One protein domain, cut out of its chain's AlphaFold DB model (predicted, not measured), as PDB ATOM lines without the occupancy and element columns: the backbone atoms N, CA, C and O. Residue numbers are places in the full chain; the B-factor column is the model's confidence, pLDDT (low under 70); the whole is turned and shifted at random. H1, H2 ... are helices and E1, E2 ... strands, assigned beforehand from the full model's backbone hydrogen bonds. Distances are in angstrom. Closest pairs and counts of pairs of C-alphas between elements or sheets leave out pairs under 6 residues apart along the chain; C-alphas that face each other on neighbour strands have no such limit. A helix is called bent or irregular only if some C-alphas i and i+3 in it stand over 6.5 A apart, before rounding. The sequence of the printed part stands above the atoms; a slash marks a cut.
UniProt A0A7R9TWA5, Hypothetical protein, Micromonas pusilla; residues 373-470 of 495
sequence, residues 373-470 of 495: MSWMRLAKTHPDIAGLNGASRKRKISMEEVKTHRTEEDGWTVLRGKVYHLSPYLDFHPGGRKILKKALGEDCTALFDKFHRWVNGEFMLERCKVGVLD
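What this domain is: This is residues 373 to 470 of the 495 residues of the protein "Hypothetical protein" of Micromonas pusilla (UniProt A0A7R9TWA5). A small three-stranded sheet, E1, E2 and E3, sits in the middle, with helix H2 over one face and helix H6 over the other. H4 packs on the sheet at edge strand E1, H5 only grazes the sheet there with its residues 445 to 449, H3 folds back on H4 as a helical hairpin, and H1 lies at the side, close to H3 and H6 but not clearly touching them, joined to H2 by a long link whose residues 396 to 397 pair with E3. The printed part has 98 residues, with six named helices and three named strands in the order H1 H2 E1 E2 H3 H4 H5 H6 E3. The sheet's order is E1, E2, E3, all antiparallel, and the class is mixed, helices and strands. The whole is compact, with a radius of gyration of the C-alphas of 12.4 A and spans of 31 by 29 by 23 A.

Where its parts are: E1 is residues 412 to 415, E2 residues 418 to 421 and E3 residues 465 to 469, 11.0 A long. E3 ends with C-alpha 469 at (52.640, 73.674, 72.304). H2 is residues 399 to 404, and H6 is residues 457 to 464, 11.0 A long. H3 is residues 423 to 428, H4 residues 433 to 439 and H5 residues 445 to 452. H1, residues 373 to 381, is 12.6 A long and begins with C-alpha 373 at (31.291, 68.869, 90.847). H3 and H6 are irregular: C-alphas 424 and 427 are 7.2 A apart, and C-alphas 460 and 463 are 7.9 A apart.

How they stand to each other: E1 and E2 form a hairpin, antiparallel at 148 degrees, with N 413 and O 420 3.0 A apart, within hydrogen-bond range. E2 and E3 are antiparallel at 143 degrees, with N 419 and O 467 at 2.9 A. H2 is on the sheet over E1 at a height of 8.2 A, and its closest C-alphas to E1 are those of Val 402 and Trp 412, 5.8 A. H6, on the opposite face, lies over E3, only just not over E2 as well, at a height of 7.2 A. H4 is on the sheet, its closest C-alphas to E1 being those of Thr 413 and Ala 439, 6.4 A. H5 only grazes the sheet with residues 445 to 449; the C-alphas of Leu 415 and Thr 445 are closest, 4.9 A. H3 and H4, a helical hairpin, touch at the C-alphas of Leu 426 and Arg 433, 5.1 A, opposite ways at a steep tilt of 45 degrees. H1 is not on the sheet; it is close to but not clearly touching H6, with the C-alphas of Ala 379 and Arg 463 closest at 6.7 A. In H1 and H5 every O i to N i+4 pair is within hydrogen-bond range; in H2 it is 1 of 2, in H6 2 of 4, in H3 0 of 2 with 2 of 3 O i to N i+3 pairs, and in H4 1 of 3 with 3 of 4.

The domain as a whole: The two farthest C-alphas, those of Gly 390 and Lys 450, are 34.4 A apart. The printed part has no cut. The link from H1 to H2, residues 382 to 398, is long, and its residues 396 to 397 pair parallel with residues 468 to 469 of E3. Mean pLDDT of the printed part is 80.1, with residues 382 to 384, 387 to 392 and 454 under 70.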
ATOM      1  N   MET A 373      31.648  70.286  90.712       77.19
ATOM      2  CA  MET A 373      31.291  68.869  90.847       77.19
ATOM      3  C   MET A 373      30.514  68.345  89.633       77.19
ATOM      4  O   MET A 373      30.690  67.196  89.228       77.19
ATOM      5  N   SER A 374      29.669  69.186  89.031       80.31
ATOM      6  CA  SER A 374      28.980  68.869  87.779       80.31
ATOM      7  C   SER A 374      29.962  68.752  86.619       80.31
ATOM      8  O   SER A 374      29.835  67.820  85.830       80.31
ATOM      9  N   TRP A 375      30.976  69.626  86.568       82.88
ATOM     10  CA  TRP A 375      32.067  69.525  85.600       82.88
ATOM     11  C   TRP A 375      32.819  68.204  85.733       82.88
ATOM     12  O   TRP A 375      32.962  67.491  84.753       82.88
ATOM     13  N   MET A 376      33.231  67.813  86.944       81.50
ATOM     14  CA  MET A 376      33.926  66.533  87.139       81.50
ATOM     15  C   MET A 376      33.071  65.323  86.740       81.50
ATOM     16  O   MET A 376      33.609  64.313  86.287       81.50
ATOM     17  N   ARG A 377      31.744  65.405  86.908       82.38
ATOM     18  CA  ARG A 377      30.818  64.359  86.459       82.38
ATOM     19  C   ARG A 377      30.732  64.324  84.933       82.38
ATOM     20  O   ARG A 377      30.934  63.256  84.368       82.38
ATOM     21  N   LEU A 378      30.532  65.477  84.289       81.69
ATOM     22  CA  LEU A 378      30.501  65.609  82.828       81.69
ATOM     23  C   LEU A 378      31.820  65.146  82.195       81.69
ATOM     24  O   LEU A 378      31.817  64.374  81.240       81.69
ATOM     25  N   ALA A 379      32.939  65.532  82.812       79.00
ATOM     26  CA  ALA A 379      34.282  65.138  82.429       79.00
ATOM     27  C   ALA A 379      34.475  63.619  82.432       79.00
ATOM     28  O   ALA A 379      35.278  63.097  81.670       79.00
ATOM     29  N   LYS A 380      33.787  62.888  83.315       77.50
ATOM     30  CA  LYS A 380      33.858  61.421  83.410       77.50
ATOM     31  C   LYS A 380      32.909  60.703  82.462       77.50
ATOM     32  O   LYS A 380      33.211  59.581  82.081       77.50
ATOM     33  N   THR A 381      31.784  61.317  82.116       72.50
ATOM     34  CA  THR A 381      30.735  60.666  81.324       72.50
ATOM     35  C   THR A 381      30.858  60.912  79.825       72.50
ATOM     36  O   THR A 381      30.333  60.117  79.055       72.50
ATOM     37  N   HIS A 382      31.501  62.003  79.397       69.38
ATOM     38  CA  HIS A 382      31.578  62.352  77.980       69.38
ATOM     39  C   HIS A 382      32.836  61.740  77.324       69.38
ATOM     40  O   HIS A 382      33.943  61.986  77.809       69.38
ATOM     41  N   PRO A 383      32.692  60.952  76.241       60.56
ATOM     42  CA  PRO A 383      33.794  60.191  75.642       60.56
ATOM     43  C   PRO A 383      34.827  61.063  74.907       60.56
ATOM     44  O   PRO A 383      35.990  60.678  74.831       60.56
ATOM     45  N   ASP A 384      34.447  62.252  74.430       69.88
ATOM     46  CA  ASP A 384      35.375  63.210  73.816       69.88
ATOM     47  C   ASP A 384      34.975  64.650  74.162       69.88
ATOM     48  O   ASP A 384      33.936  65.139  73.734       69.88
ATOM     49  N   ILE A 385      35.756  65.306  75.020       75.19
ATOM     50  CA  ILE A 385      35.511  66.690  75.482       75.19
ATOM     51  C   ILE A 385      36.476  67.661  74.807       75.19
ATOM     52  O   ILE A 385      36.169  68.837  74.612       75.19
ATOM     53  N   ALA A 386      37.645  67.155  74.423       70.31
ATOM     54  CA  ALA A 386      38.617  67.900  73.648       70.31
ATOM     55  C   ALA A 386      38.179  68.062  72.179       70.31
ATOM     56  O   ALA A 386      38.761  68.884  71.483       70.31
ATOM     57  N   GLY A 387      37.158  67.319  71.726       67.94
ATOM     58  CA  GLY A 387      36.648  67.386  70.352       67.94
ATOM     59  C   GLY A 387      37.651  66.830  69.344       67.94
ATOM     60  O   GLY A 387      37.725  67.300  68.212       67.94
ATOM     61  N   LEU A 388      38.475  65.874  69.780       62.03
ATOM     62  CA  LEU A 388      39.629  65.402  69.029       62.03
ATOM     63  C   LEU A 388      39.263  64.481  67.862       62.03
ATOM     64  O   LEU A 388      40.138  64.231  67.039       62.03
ATOM     65  N   ASN A 389      38.026  63.979  67.741       60.22
ATOM     66  CA  ASN A 389      37.583  63.134  66.615       60.22
ATOM     67  C   ASN A 389      38.567  61.978  66.291       60.22
ATOM     68  O   ASN A 389      38.722  61.586  65.136       60.22
ATOM     69  N   GLY A 390      39.266  61.449  67.307       59.12
ATOM     70  CA  GLY A 390      40.287  60.400  67.161       59.12
ATOM     71  C   GLY A 390      41.746  60.872  67.031       59.12
ATOM     72  O   GLY A 390      42.636  60.035  66.893       59.12
ATOM     73  N   ALA A 391      42.032  62.174  67.099       64.69
ATOM     74  CA  ALA A 391      43.392  62.715  67.118       64.69
ATOM     75  C   ALA A 391      44.087  62.533  68.486       64.69
ATOM     76  O   ALA A 391      43.452  62.513  69.542       64.69
ATOM     77  N   SER A 392      45.420  62.405  68.477       67.75
ATOM     78  CA  SER A 392      46.203  62.131  69.686       67.75
ATOM     79  C   SER A 392      46.375  63.372  70.574       67.75
ATOM     80  O   SER A 392      46.723  64.458  70.113       67.75
ATOM     81  N   ARG A 393      46.247  63.195  71.898       71.62
ATOM     82  CA  ARG A 393      46.469  64.253  72.916       71.62
ATOM     83  C   ARG A 393      47.940  64.684  73.070       71.62
ATOM     84  O   ARG A 393      48.259  65.526  73.915       71.62
ATOM     85  N   LYS A 394      48.842  64.056  72.309       72.38
ATOM     86  CA  LYS A 394      50.281  64.350  72.237       72.38
ATOM     87  C   LYS A 394      50.636  65.202  71.007       72.38
ATOM     88  O   LYS A 394      51.809  65.490  70.800       72.38
ATOM     89  N   ARG A 395      49.654  65.608  70.191       80.75
ATOM     90  CA  ARG A 395      49.889  66.420  68.992       80.75
ATOM     91  C   ARG A 395      50.612  67.724  69.350       80.75
ATOM     92  O   ARG A 395      50.183  68.435  70.259       80.75
ATOM     93  N   LYS A 396      51.689  68.020  68.622       82.56
ATOM     94  CA  LYS A 396      52.383  69.310  68.665       82.56
ATOM     95  C   LYS A 396      51.531  70.347  67.927       82.56
ATOM     96  O   LYS A 396      51.142  70.106  66.789       82.56
ATOM     97  N   ILE A 397      51.179  71.440  68.596       84.44
ATOM     98  CA  ILE A 397      50.287  72.492  68.083       84.44
ATOM     99  C   ILE A 397      51.058  73.807  68.096       84.44
ATOM    100  O   ILE A 397      51.672  74.142  69.107       84.44
ATOM    101  N   SER A 398      51.033  74.561  66.999       86.94
ATOM    102  CA  SER A 398      51.714  75.858  66.932       86.94
ATOM    103  C   SER A 398      50.885  76.960  67.600       86.94
ATOM    104  O   SER A 398      49.657  76.891  67.684       86.94
ATOM    105  N   MET A 399      51.541  78.037  68.042       83.25
ATOM    106  CA  MET A 399      50.826  79.193  68.604       83.25
ATOM    107  C   MET A 399      49.948  79.909  67.560       83.25
ATOM    108  O   MET A 399      49.006  80.618  67.913       83.25
ATOM    109  N   GLU A 400      50.243  79.737  66.272       83.88
ATOM    110  CA  GLU A 400      49.437  80.274  65.173       83.88
ATOM    111  C   GLU A 400      48.104  79.533  65.042       83.88
ATOM    112  O   GLU A 400      47.069  80.179  64.886       83.88
ATOM    113  N   GLU A 401      48.111  78.206  65.209       83.62
ATOM    114  CA  GLU A 401      46.899  77.380  65.248       83.62
ATOM    115  C   GLU A 401      46.046  77.723  66.479       83.62
ATOM    116  O   GLU A 401      44.843  77.923  66.368       83.62
ATOM    117  N   VAL A 402      46.644  77.931  67.658       85.12
ATOM    118  CA  VAL A 402      45.869  78.336  68.851       85.12
ATOM    119  C   VAL A 402      45.120  79.658  68.627       85.12
ATOM    120  O   VAL A 402      43.974  79.798  69.054       85.12
ATOM    121  N   LYS A 403      45.720  80.617  67.912       86.25
ATOM    122  CA  LYS A 403      45.106  81.926  67.633       86.25
ATOM    123  C   LYS A 403      43.889  81.852  66.710       86.25
ATOM    124  O   LYS A 403      43.051  82.756  66.773       86.25
ATOM    125  N   THR A 404      43.765  80.821  65.872       85.81
ATOM    126  CA  THR A 404      42.585  80.658  65.005       85.81
ATOM    127  C   THR A 404      41.350  80.216  65.792       85.81
ATOM    128  O   THR A 404      40.230  80.583  65.436       85.81
ATOM    129  N   HIS A 405      41.542  79.530  66.920       83.12
ATOM    130  CA  HIS A 405      40.477  79.020  67.785       83.12
ATOM    131  C   HIS A 405      40.133  80.019  68.906       83.12
ATOM    132  O   HIS A 405      40.430  79.804  70.083       83.12
ATOM    133  N   ARG A 406      39.523  81.156  68.531       84.25
ATOM    134  CA  ARG A 406      39.138  82.255  69.453       84.25
ATOM    135  C   ARG A 406      37.629  82.386  69.694       84.25
ATOM    136  O   ARG A 406      37.171  83.411  70.208       84.25
ATOM    137  N   THR A 407      36.836  81.413  69.259       81.38
ATOM    138  CA  THR A 407      35.370  81.492  69.338       81.38
ATOM    139  C   THR A 407      34.845  80.821  70.607       81.38
ATOM    140  O   THR A 407      35.566  80.096  71.279       81.38
ATOM    141  N   GLU A 408      33.594  81.089  70.988       77.56
ATOM    142  CA  GLU A 408      33.000  80.485  72.196       77.56
ATOM    143  C   GLU A 408      32.678  78.998  72.033       77.56
ATOM    144  O   GLU A 408      32.581  78.284  73.026       77.56
ATOM    145  N   GLU A 409      32.490  78.561  70.791       77.31
ATOM    146  CA  GLU A 409      32.188  77.177  70.434       77.31
ATOM    147  C   GLU A 409      33.476  76.391  70.167       77.31
ATOM    148  O   GLU A 409      33.555  75.211  70.494       77.31
ATOM    149  N   ASP A 410      34.524  77.072  69.696       81.88
ATOM    150  CA  ASP A 410      35.842  76.510  69.408       81.88
ATOM    151  C   ASP A 410      36.947  77.467  69.888       81.88
ATOM    152  O   ASP A 410      37.444  78.335  69.155       81.88
ATOM    153  N   GLY A 411      37.232  77.372  71.189       85.25
ATOM    154  CA  GLY A 411      38.103  78.268  71.936       85.25
ATOM    155  C   GLY A 411      39.245  77.510  72.597       85.25
ATOM    156  O   GLY A 411      39.017  76.722  73.521       85.25
ATOM    157  N   TRP A 412      40.477  77.743  72.145       90.00
ATOM    158  CA  TRP A 412      41.672  77.085  72.682       90.00
ATOM    159  C   TRP A 412      42.478  78.055  73.541       90.00
ATOM    160  O   TRP A 412      42.464  79.263  73.320       90.00
ATOM    161  N   THR A 413      43.194  77.540  74.533       89.31
ATOM    162  CA  THR A 413      44.157  78.331  75.309       89.31
ATOM    163  C   THR A 413      45.414  77.523  75.575       89.31
ATOM    164  O   THR A 413      45.365  76.289  75.627       89.31
ATOM    165  N   VAL A 414      46.524  78.221  75.801       88.75
ATOM    166  CA  VAL A 414      47.745  77.606  76.323       88.75
ATOM    167  C   VAL A 414      47.804  77.817  77.830       88.75
ATOM    168  O   VAL A 414      47.616  78.930  78.321       88.75
ATOM    169  N   LEU A 415      48.078  76.741  78.564       85.56
ATOM    170  CA  LEU A 415      48.397  76.778  79.986       85.56
ATOM    171  C   LEU A 415      49.622  75.894  80.233       85.56
ATOM    172  O   LEU A 415      49.574  74.684  80.011       85.56
ATOM    173  N   ARG A 416      50.725  76.502  80.688       84.69
ATOM    174  CA  ARG A 416      51.996  75.831  81.026       84.69
ATOM    175  C   ARG A 416      52.508  74.913  79.907       84.69
ATOM    176  O   ARG A 416      52.863  73.763  80.147       84.69
ATOM    177  N   GLY A 417      52.478  75.405  78.667       83.12
ATOM    178  CA  GLY A 417      52.947  74.673  77.481       83.12
ATOM    179  C   GLY A 417      52.003  73.579  76.960       83.12
ATOM    180  O   GLY A 417      52.336  72.895  75.995       83.12
ATOM    181  N   LYS A 418      50.815  73.402  77.549       87.50
ATOM    182  CA  LYS A 418      49.782  72.465  77.075       87.50
ATOM    183  C   LYS A 418      48.606  73.240  76.479       87.50
ATOM    184  O   LYS A 418      48.225  74.287  77.005       87.50
ATOM    185  N   VAL A 419      48.030  72.725  75.394       88.00
ATOM    186  CA  VAL A 419      46.896  73.347  74.691       88.00
ATOM    187  C   VAL A 419      45.592  72.673  75.112       88.00
ATOM    188  O   VAL A 419      45.478  71.443  75.060       88.00
ATOM    189  N   TYR A 420      44.604  73.476  75.510       88.56
ATOM    190  CA  TYR A 420      43.318  73.012  76.032       88.56
ATOM    191  C   TYR A 420      42.133  73.617  75.276       88.56
ATOM    192  O   TYR A 420      42.097  74.824  75.046       88.56
ATOM    193  N   HIS A 421      41.131  72.789  74.977       89.44
ATOM    194  CA  HIS A 421      39.836  73.195  74.433       89.44
ATOM    195  C   HIS A 421      38.906  73.628  75.576       89.44
ATOM    196  O   HIS A 421      38.408  72.807  76.352       89.44
ATOM    197  N   LEU A 422      38.703  74.937  75.721       85.69
ATOM    198  CA  LEU A 422      37.979  75.525  76.848       85.69
ATOM    199  C   LEU A 422      36.479  75.694  76.619       85.69
ATOM    200  O   LEU A 422      35.774  75.909  77.607       85.69
ATOM    201  N   SER A 423      35.973  75.589  75.387       83.94
ATOM    202  CA  SER A 423      34.550  75.802  75.068       83.94
ATOM    203  C   SER A 423      33.590  75.046  76.002       83.94
ATOM    204  O   SER A 423      32.689  75.680  76.554       83.94
ATOM    205  N   PRO A 424      33.806  73.748  76.314       83.25
ATOM    206  CA  PRO A 424      32.921  72.998  77.207       83.25
ATOM    207  C   PRO A 424      33.018  73.449  78.671       83.25
ATOM    208  O   PRO A 424      32.109  73.196  79.457       83.25
ATOM    209  N   TYR A 425      34.119  74.104  79.053       83.88
ATOM    210  CA  TYR A 425      34.406  74.534  80.420       83.88
ATOM    211  C   TYR A 425      33.972  75.981  80.714       83.88
ATOM    212  O   TYR A 425      33.869  76.359  81.882       83.88
ATOM    213  N   LEU A 426      33.680  76.793  79.687       83.44
ATOM    214  CA  LEU A 426      33.352  78.219  79.840       83.44
ATOM    215  C   LEU A 426      32.234  78.473  80.862       83.44
ATOM    216  O   LEU A 426      32.322  79.421  81.648       83.44
ATOM    217  N   ASP A 427      31.209  77.621  80.867       81.62
ATOM    218  CA  ASP A 427      30.042  77.751  81.742       81.62
ATOM    219  C   ASP A 427      30.284  77.236  83.168       81.62
ATOM    220  O   ASP A 427      29.541  77.603  84.072       81.62
ATOM    221  N   PHE A 428      31.333  76.438  83.396       81.50
ATOM    222  CA  PHE A 428      31.659  75.827  84.693       81.50
ATOM    223  C   PHE A 428      32.701  76.617  85.498       81.50
ATOM    224  O   PHE A 428      33.039  76.246  86.627       81.50
ATOM    225  N   HIS A 429      33.233  77.702  84.934       81.94
ATOM    226  CA  HIS A 429      34.264  78.501  85.579       81.94
ATOM    227  C   HIS A 429      33.678  79.452  86.643       81.94
ATOM    228  O   HIS A 429      32.866  80.319  86.306       81.94
ATOM    229  N   PRO A 430      34.131  79.394  87.913       76.19
ATOM    230  CA  PRO A 430      33.551  80.166  89.020       76.19
ATOM    231  C   PRO A 430      33.730  81.687  88.901       76.19
ATOM    232  O   PRO A 430      32.963  82.440  89.492       76.19
ATOM    233  N   GLY A 431      34.701  82.154  88.108       72.56
ATOM    234  CA  GLY A 431      34.866  83.572  87.758       72.56
ATOM    235  C   GLY A 431      34.005  84.037  86.573       72.56
ATOM    236  O   GLY A 431      34.123  85.181  86.137       72.56
ATOM    237  N   GLY A 432      33.165  83.156  86.022       78.06
ATOM    238  CA  GLY A 432      32.283  83.418  84.888       78.06
ATOM    239  C   GLY A 432      32.961  83.362  83.515       78.06
ATOM    240  O   GLY A 432      34.180  83.501  83.377       78.06
ATOM    241  N   ARG A 433      32.132  83.221  82.470       79.50
ATOM    242  CA  ARG A 433      32.560  83.099  81.060       79.50
ATOM    243  C   ARG A 433      33.414  84.271  80.575       79.50
ATOM    244  O   ARG A 433      34.320  84.088  79.776       79.50
ATOM    245  N   LYS A 434      33.114  85.495  81.029       78.38
ATOM    246  CA  LYS A 434      33.707  86.740  80.495       78.38
ATOM    247  C   LYS A 434      35.226  86.815  80.670       78.38
ATOM    248  O   LYS A 434      35.882  87.469  79.867       78.38
ATOM    249  N   ILE A 435      35.766  86.177  81.708       79.44
ATOM    250  CA  ILE A 435      37.209  86.157  81.977       79.44
ATOM    251  C   ILE A 435      37.890  85.149  81.052       79.44
ATOM    252  O   ILE A 435      38.864  85.498  80.395       79.44
ATOM    253  N   LEU A 436      37.328  83.941  80.928       81.00
ATOM    254  CA  LEU A 436      37.872  82.916  80.037       81.00
ATOM    255  C   LEU A 436      37.773  83.303  78.559       81.00
ATOM    256  O   LEU A 436      38.712  83.041  77.822       81.00
ATOM    257  N   LYS A 437      36.722  84.022  78.138       81.62
ATOM    258  CA  LYS A 437      36.608  84.557  76.765       81.62
ATOM    259  C   LYS A 437      37.790  85.437  76.353       81.62
ATOM    260  O   LYS A 437      38.120  85.484  75.176       81.62
ATOM    261  N   LYS A 438      38.415  86.140  77.303       80.69
ATOM    262  CA  LYS A 438      39.602  86.968  77.037       80.69
ATOM    263  C   LYS A 438      40.887  86.148  76.925       80.69
ATOM    264  O   LYS A 438      41.845  86.648  76.364       80.69
ATOM    265  N   ALA A 439      40.899  84.934  77.471       80.75
ATOM    266  CA  ALA A 439      42.042  84.025  77.458       80.75
ATOM    267  C   ALA A 439      42.033  83.055  76.257       80.75
ATOM    268  O   ALA A 439      42.972  82.278  76.091       80.75
ATOM    269  N   LEU A 440      40.977  83.074  75.432       85.50
ATOM    270  CA  LEU A 440      40.900  82.271  74.212       85.50
ATOM    271  C   LEU A 440      41.881  82.812  73.164       85.50
ATOM    272  O   LEU A 440      41.940  84.019  72.933       85.50
ATOM    273  N   GLY A 441      42.623  81.917  72.519       82.31
ATOM    274  CA  GLY A 441      43.616  82.223  71.489       82.31
ATOM    275  C   GLY A 441      44.958  82.754  72.007       82.31
ATOM    276  O   GLY A 441      45.826  83.083  71.200       82.31
ATOM    277  N   GLU A 442      45.147  82.845  73.327       84.56
ATOM    278  CA  GLU A 442      46.360  83.377  73.959       84.56
ATOM    279  C   GLU A 442      46.954  82.402  74.989       84.56
ATOM    280  O   GLU A 442      46.320  81.424  75.397       84.56
ATOM    281  N   ASP A 443      48.193  82.675  75.408       87.38
ATOM    282  CA  ASP A 443      48.813  81.989  76.538       87.38
ATOM    283  C   ASP A 443      48.332  82.618  77.845       87.38
ATOM    284  O   ASP A 443      48.652  83.760  78.185       87.38
ATOM    285  N   CYS A 444      47.527  81.859  78.581       84.50
ATOM    286  CA  CYS A 444      46.910  82.318  79.811       84.50
ATOM    287  C   CYS A 444      47.743  82.002  81.058       84.50
ATOM    288  O   CYS A 444      47.302  82.333  82.158       84.50
ATOM    289  N   THR A 445      48.941  81.422  80.924       84.94
ATOM    290  CA  THR A 445      49.772  80.974  82.057       84.94
ATOM    291  C   THR A 445      50.035  82.093  83.065       84.94
ATOM    292  O   THR A 445      49.777  81.931  84.257       84.94
ATOM    293  N   ALA A 446      50.440  83.278  82.595       81.31
ATOM    294  CA  ALA A 446      50.712  84.424  83.466       81.31
ATOM    295  C   ALA A 446      49.452  84.948  84.186       81.31
ATOM    296  O   ALA A 446      49.502  85.338  85.355       81.31
ATOM    297  N   LEU A 447      48.302  84.949  83.501       81.44
ATOM    298  CA  LEU A 447      47.021  85.347  84.092       81.44
ATOM    299  C   LEU A 447      46.522  84.296  85.091       81.44
ATOM    300  O   LEU A 447      46.003  84.649  86.152       81.44
ATOM    301  N   PHE A 448      46.715  83.016  84.781       82.94
ATOM    302  CA  PHE A 448      46.357  81.909  85.650       82.94
ATOM    303  C   PHE A 448      47.170  81.943  86.943       82.94
ATOM    304  O   PHE A 448      46.577  81.943  88.018       82.94
ATOM    305  N   ASP A 449      48.494  82.082  86.880       81.62
ATOM    306  CA  ASP A 449      49.332  82.113  88.084       81.62
ATOM    307  C   ASP A 449      49.081  83.363  88.948       81.62
ATOM    308  O   ASP A 449      49.216  83.308  90.172       81.62
ATOM    309  N   LYS A 450      48.635  84.479  88.355       80.50
ATOM    310  CA  LYS A 450      48.275  85.696  89.102       80.50
ATOM    311  C   LYS A 450      47.031  85.521  89.975       80.50
ATOM    312  O   LYS A 450      47.013  85.994  91.109       80.50
ATOM    313  N   PHE A 451      45.989  84.877  89.453       77.06
ATOM    314  CA  PHE A 451      44.695  84.757  90.142       77.06
ATOM    315  C   PHE A 451      44.471  83.387  90.794       77.06
ATOM    316  O   PHE A 451      43.715  83.274  91.757       77.06
ATOM    317  N   HIS A 452      45.148  82.353  90.302       77.12
ATOM    318  CA  HIS A 452      44.896  80.953  90.624       77.12
ATOM    319  C   HIS A 452      46.188  80.167  90.905       77.12
ATOM    320  O   HIS A 452      46.225  78.958  90.692       77.12
ATOM    321  N   ARG A 453      47.224  80.816  91.472       77.31
ATOM    322  CA  ARG A 453      48.524  80.191  91.821       77.31
ATOM    323  C   ARG A 453      48.414  78.856  92.567       77.31
ATOM    324  O   ARG A 453      49.272  77.992  92.438       77.31
ATOM    325  N   TRP A 454      47.378  78.717  93.390       69.25
ATOM    326  CA  TRP A 454      47.165  77.571  94.275       69.25
ATOM    327  C   TRP A 454      46.137  76.562  93.739       69.25
ATOM    328  O   TRP A 454      45.823  75.595  94.429       69.25
ATOM    329  N   VAL A 455      45.585  76.784  92.541       77.25
ATOM    330  CA  VAL A 455      44.585  75.908  91.913       77.25
ATOM    331  C   VAL A 455      45.270  75.021  90.878       77.25
ATOM    332  O   VAL A 455      46.035  75.495  90.042       77.25
ATOM    333  N   ASN A 456      44.968  73.724  90.897       77.50
ATOM    334  CA  ASN A 456      45.479  72.789  89.901       77.50
ATOM    335  C   ASN A 456      44.634  72.850  88.612       77.50
ATOM    336  O   ASN A 456      43.685  72.084  88.442       77.50
ATOM    337  N   GLY A 457      44.960  73.798  87.728       75.31
ATOM    338  CA  GLY A 457      44.301  73.952  86.425       75.31
ATOM    339  C   GLY A 457      44.519  72.755  85.496       75.31
ATOM    340  O   GLY A 457      43.618  72.392  84.746       75.31
ATOM    341  N   GLU A 458      45.668  72.085  85.612       78.56
ATOM    342  CA  GLU A 458      46.021  70.924  84.789       78.56
ATOM    343  C   GLU A 458      45.114  69.724  85.071       78.56
ATOM    344  O   GLU A 458      44.628  69.100  84.133       78.56
ATOM    345  N   PHE A 459      44.811  69.453  86.344       80.00
ATOM    346  CA  PHE A 459      43.876  68.391  86.732       80.00
ATOM    347  C   PHE A 459      42.439  68.692  86.286       80.00
ATOM    348  O   PHE A 459      41.706  67.816  85.838       80.00
ATOM    349  N   MET A 460      42.019  69.955  86.389       80.00
ATOM    350  CA  MET A 460      40.657  70.361  86.034       80.00
ATOM    351  C   MET A 460      40.387  70.291  84.528       80.00
ATOM    352  O   MET A 460      39.249  70.032  84.129       80.00
ATOM    353  N   LEU A 461      41.418  70.530  83.715       83.06
ATOM    354  CA  LEU A 461      41.340  70.607  82.256       83.06
ATOM    355  C   LEU A 461      41.965  69.396  81.554       83.06
ATOM    356  O   LEU A 461      42.046  69.382  80.330       83.06
ATOM    357  N   GLU A 462      42.375  68.367  82.291       81.56
ATOM    358  CA  GLU A 462      43.087  67.199  81.758       81.56
ATOM    359  C   GLU A 462      42.383  66.571  80.543       81.56
ATOM    360  O   GLU A 462      43.011  66.276  79.527       81.56
ATOM    361  N   ARG A 463      41.053  66.445  80.605       80.50
ATOM    362  CA  ARG A 463      40.237  65.870  79.521       80.50
ATOM    363  C   ARG A 463      39.900  66.827  78.383       80.50
ATOM    364  O   ARG A 463      39.425  66.378  77.345       80.50
ATOM    365  N   CYS A 464      40.182  68.111  78.562       83.38
ATOM    366  CA  CYS A 464      40.124  69.131  77.521       83.38
ATOM    367  C   CYS A 464      41.451  69.263  76.762       83.38
ATOM    368  O   CYS A 464      41.558  70.118  75.887       83.38
ATOM    369  N   LYS A 465      42.485  68.488  77.115       85.69
ATOM    370  CA  LYS A 465      43.806  68.598  76.492       85.69
ATOM    371  C   LYS A 465      43.745  68.176  75.024       85.69
ATOM    372  O   LYS A 465      43.431  67.026  74.725       85.69
ATOM    373  N   VAL A 466      44.117  69.099  74.142       84.81
ATOM    374  CA  VAL A 466      44.210  68.894  72.691       84.81
ATOM    375  C   VAL A 466      45.626  68.457  72.306       84.81
ATOM    376  O   VAL A 466      45.798  67.571  71.476       84.81
ATOM    377  N   GLY A 467      46.650  69.037  72.941       85.12
ATOM    378  CA  GLY A 467      48.042  68.792  72.568       85.12
ATOM    379  C   GLY A 467      49.070  69.508  73.442       85.12
ATOM    380  O   GLY A 467      48.758  70.002  74.531       85.12
ATOM    381  N   VAL A 468      50.309  69.543  72.961       86.94
ATOM    382  CA  VAL A 468      51.446  70.261  73.560       86.94
ATOM    383  C   VAL A 468      51.861  71.375  72.600       86.94
ATOM    384  O   VAL A 468      51.819  71.179  71.387       86.94
ATOM    385  N   LEU A 469      52.203  72.550  73.126       85.12
ATOM    386  CA  LEU A 469      52.640  73.674  72.304       85.12
ATOM    387  C   LEU A 469      54.012  73.359  71.692       85.12
ATOM    388  O   LEU A 469      54.941  73.007  72.416       85.12
ATOM    389  N   ASP A 470      54.140  73.502  70.376       80.69
ATOM    390  CA  ASP A 470      55.409  73.331  69.676       80.69
ATOM    391  C   ASP A 470      56.269  74.590  69.834       80.69
ATOM    392  O   ASP A 470      56.016  75.620  69.206       80.69
TER     393      ASP A 470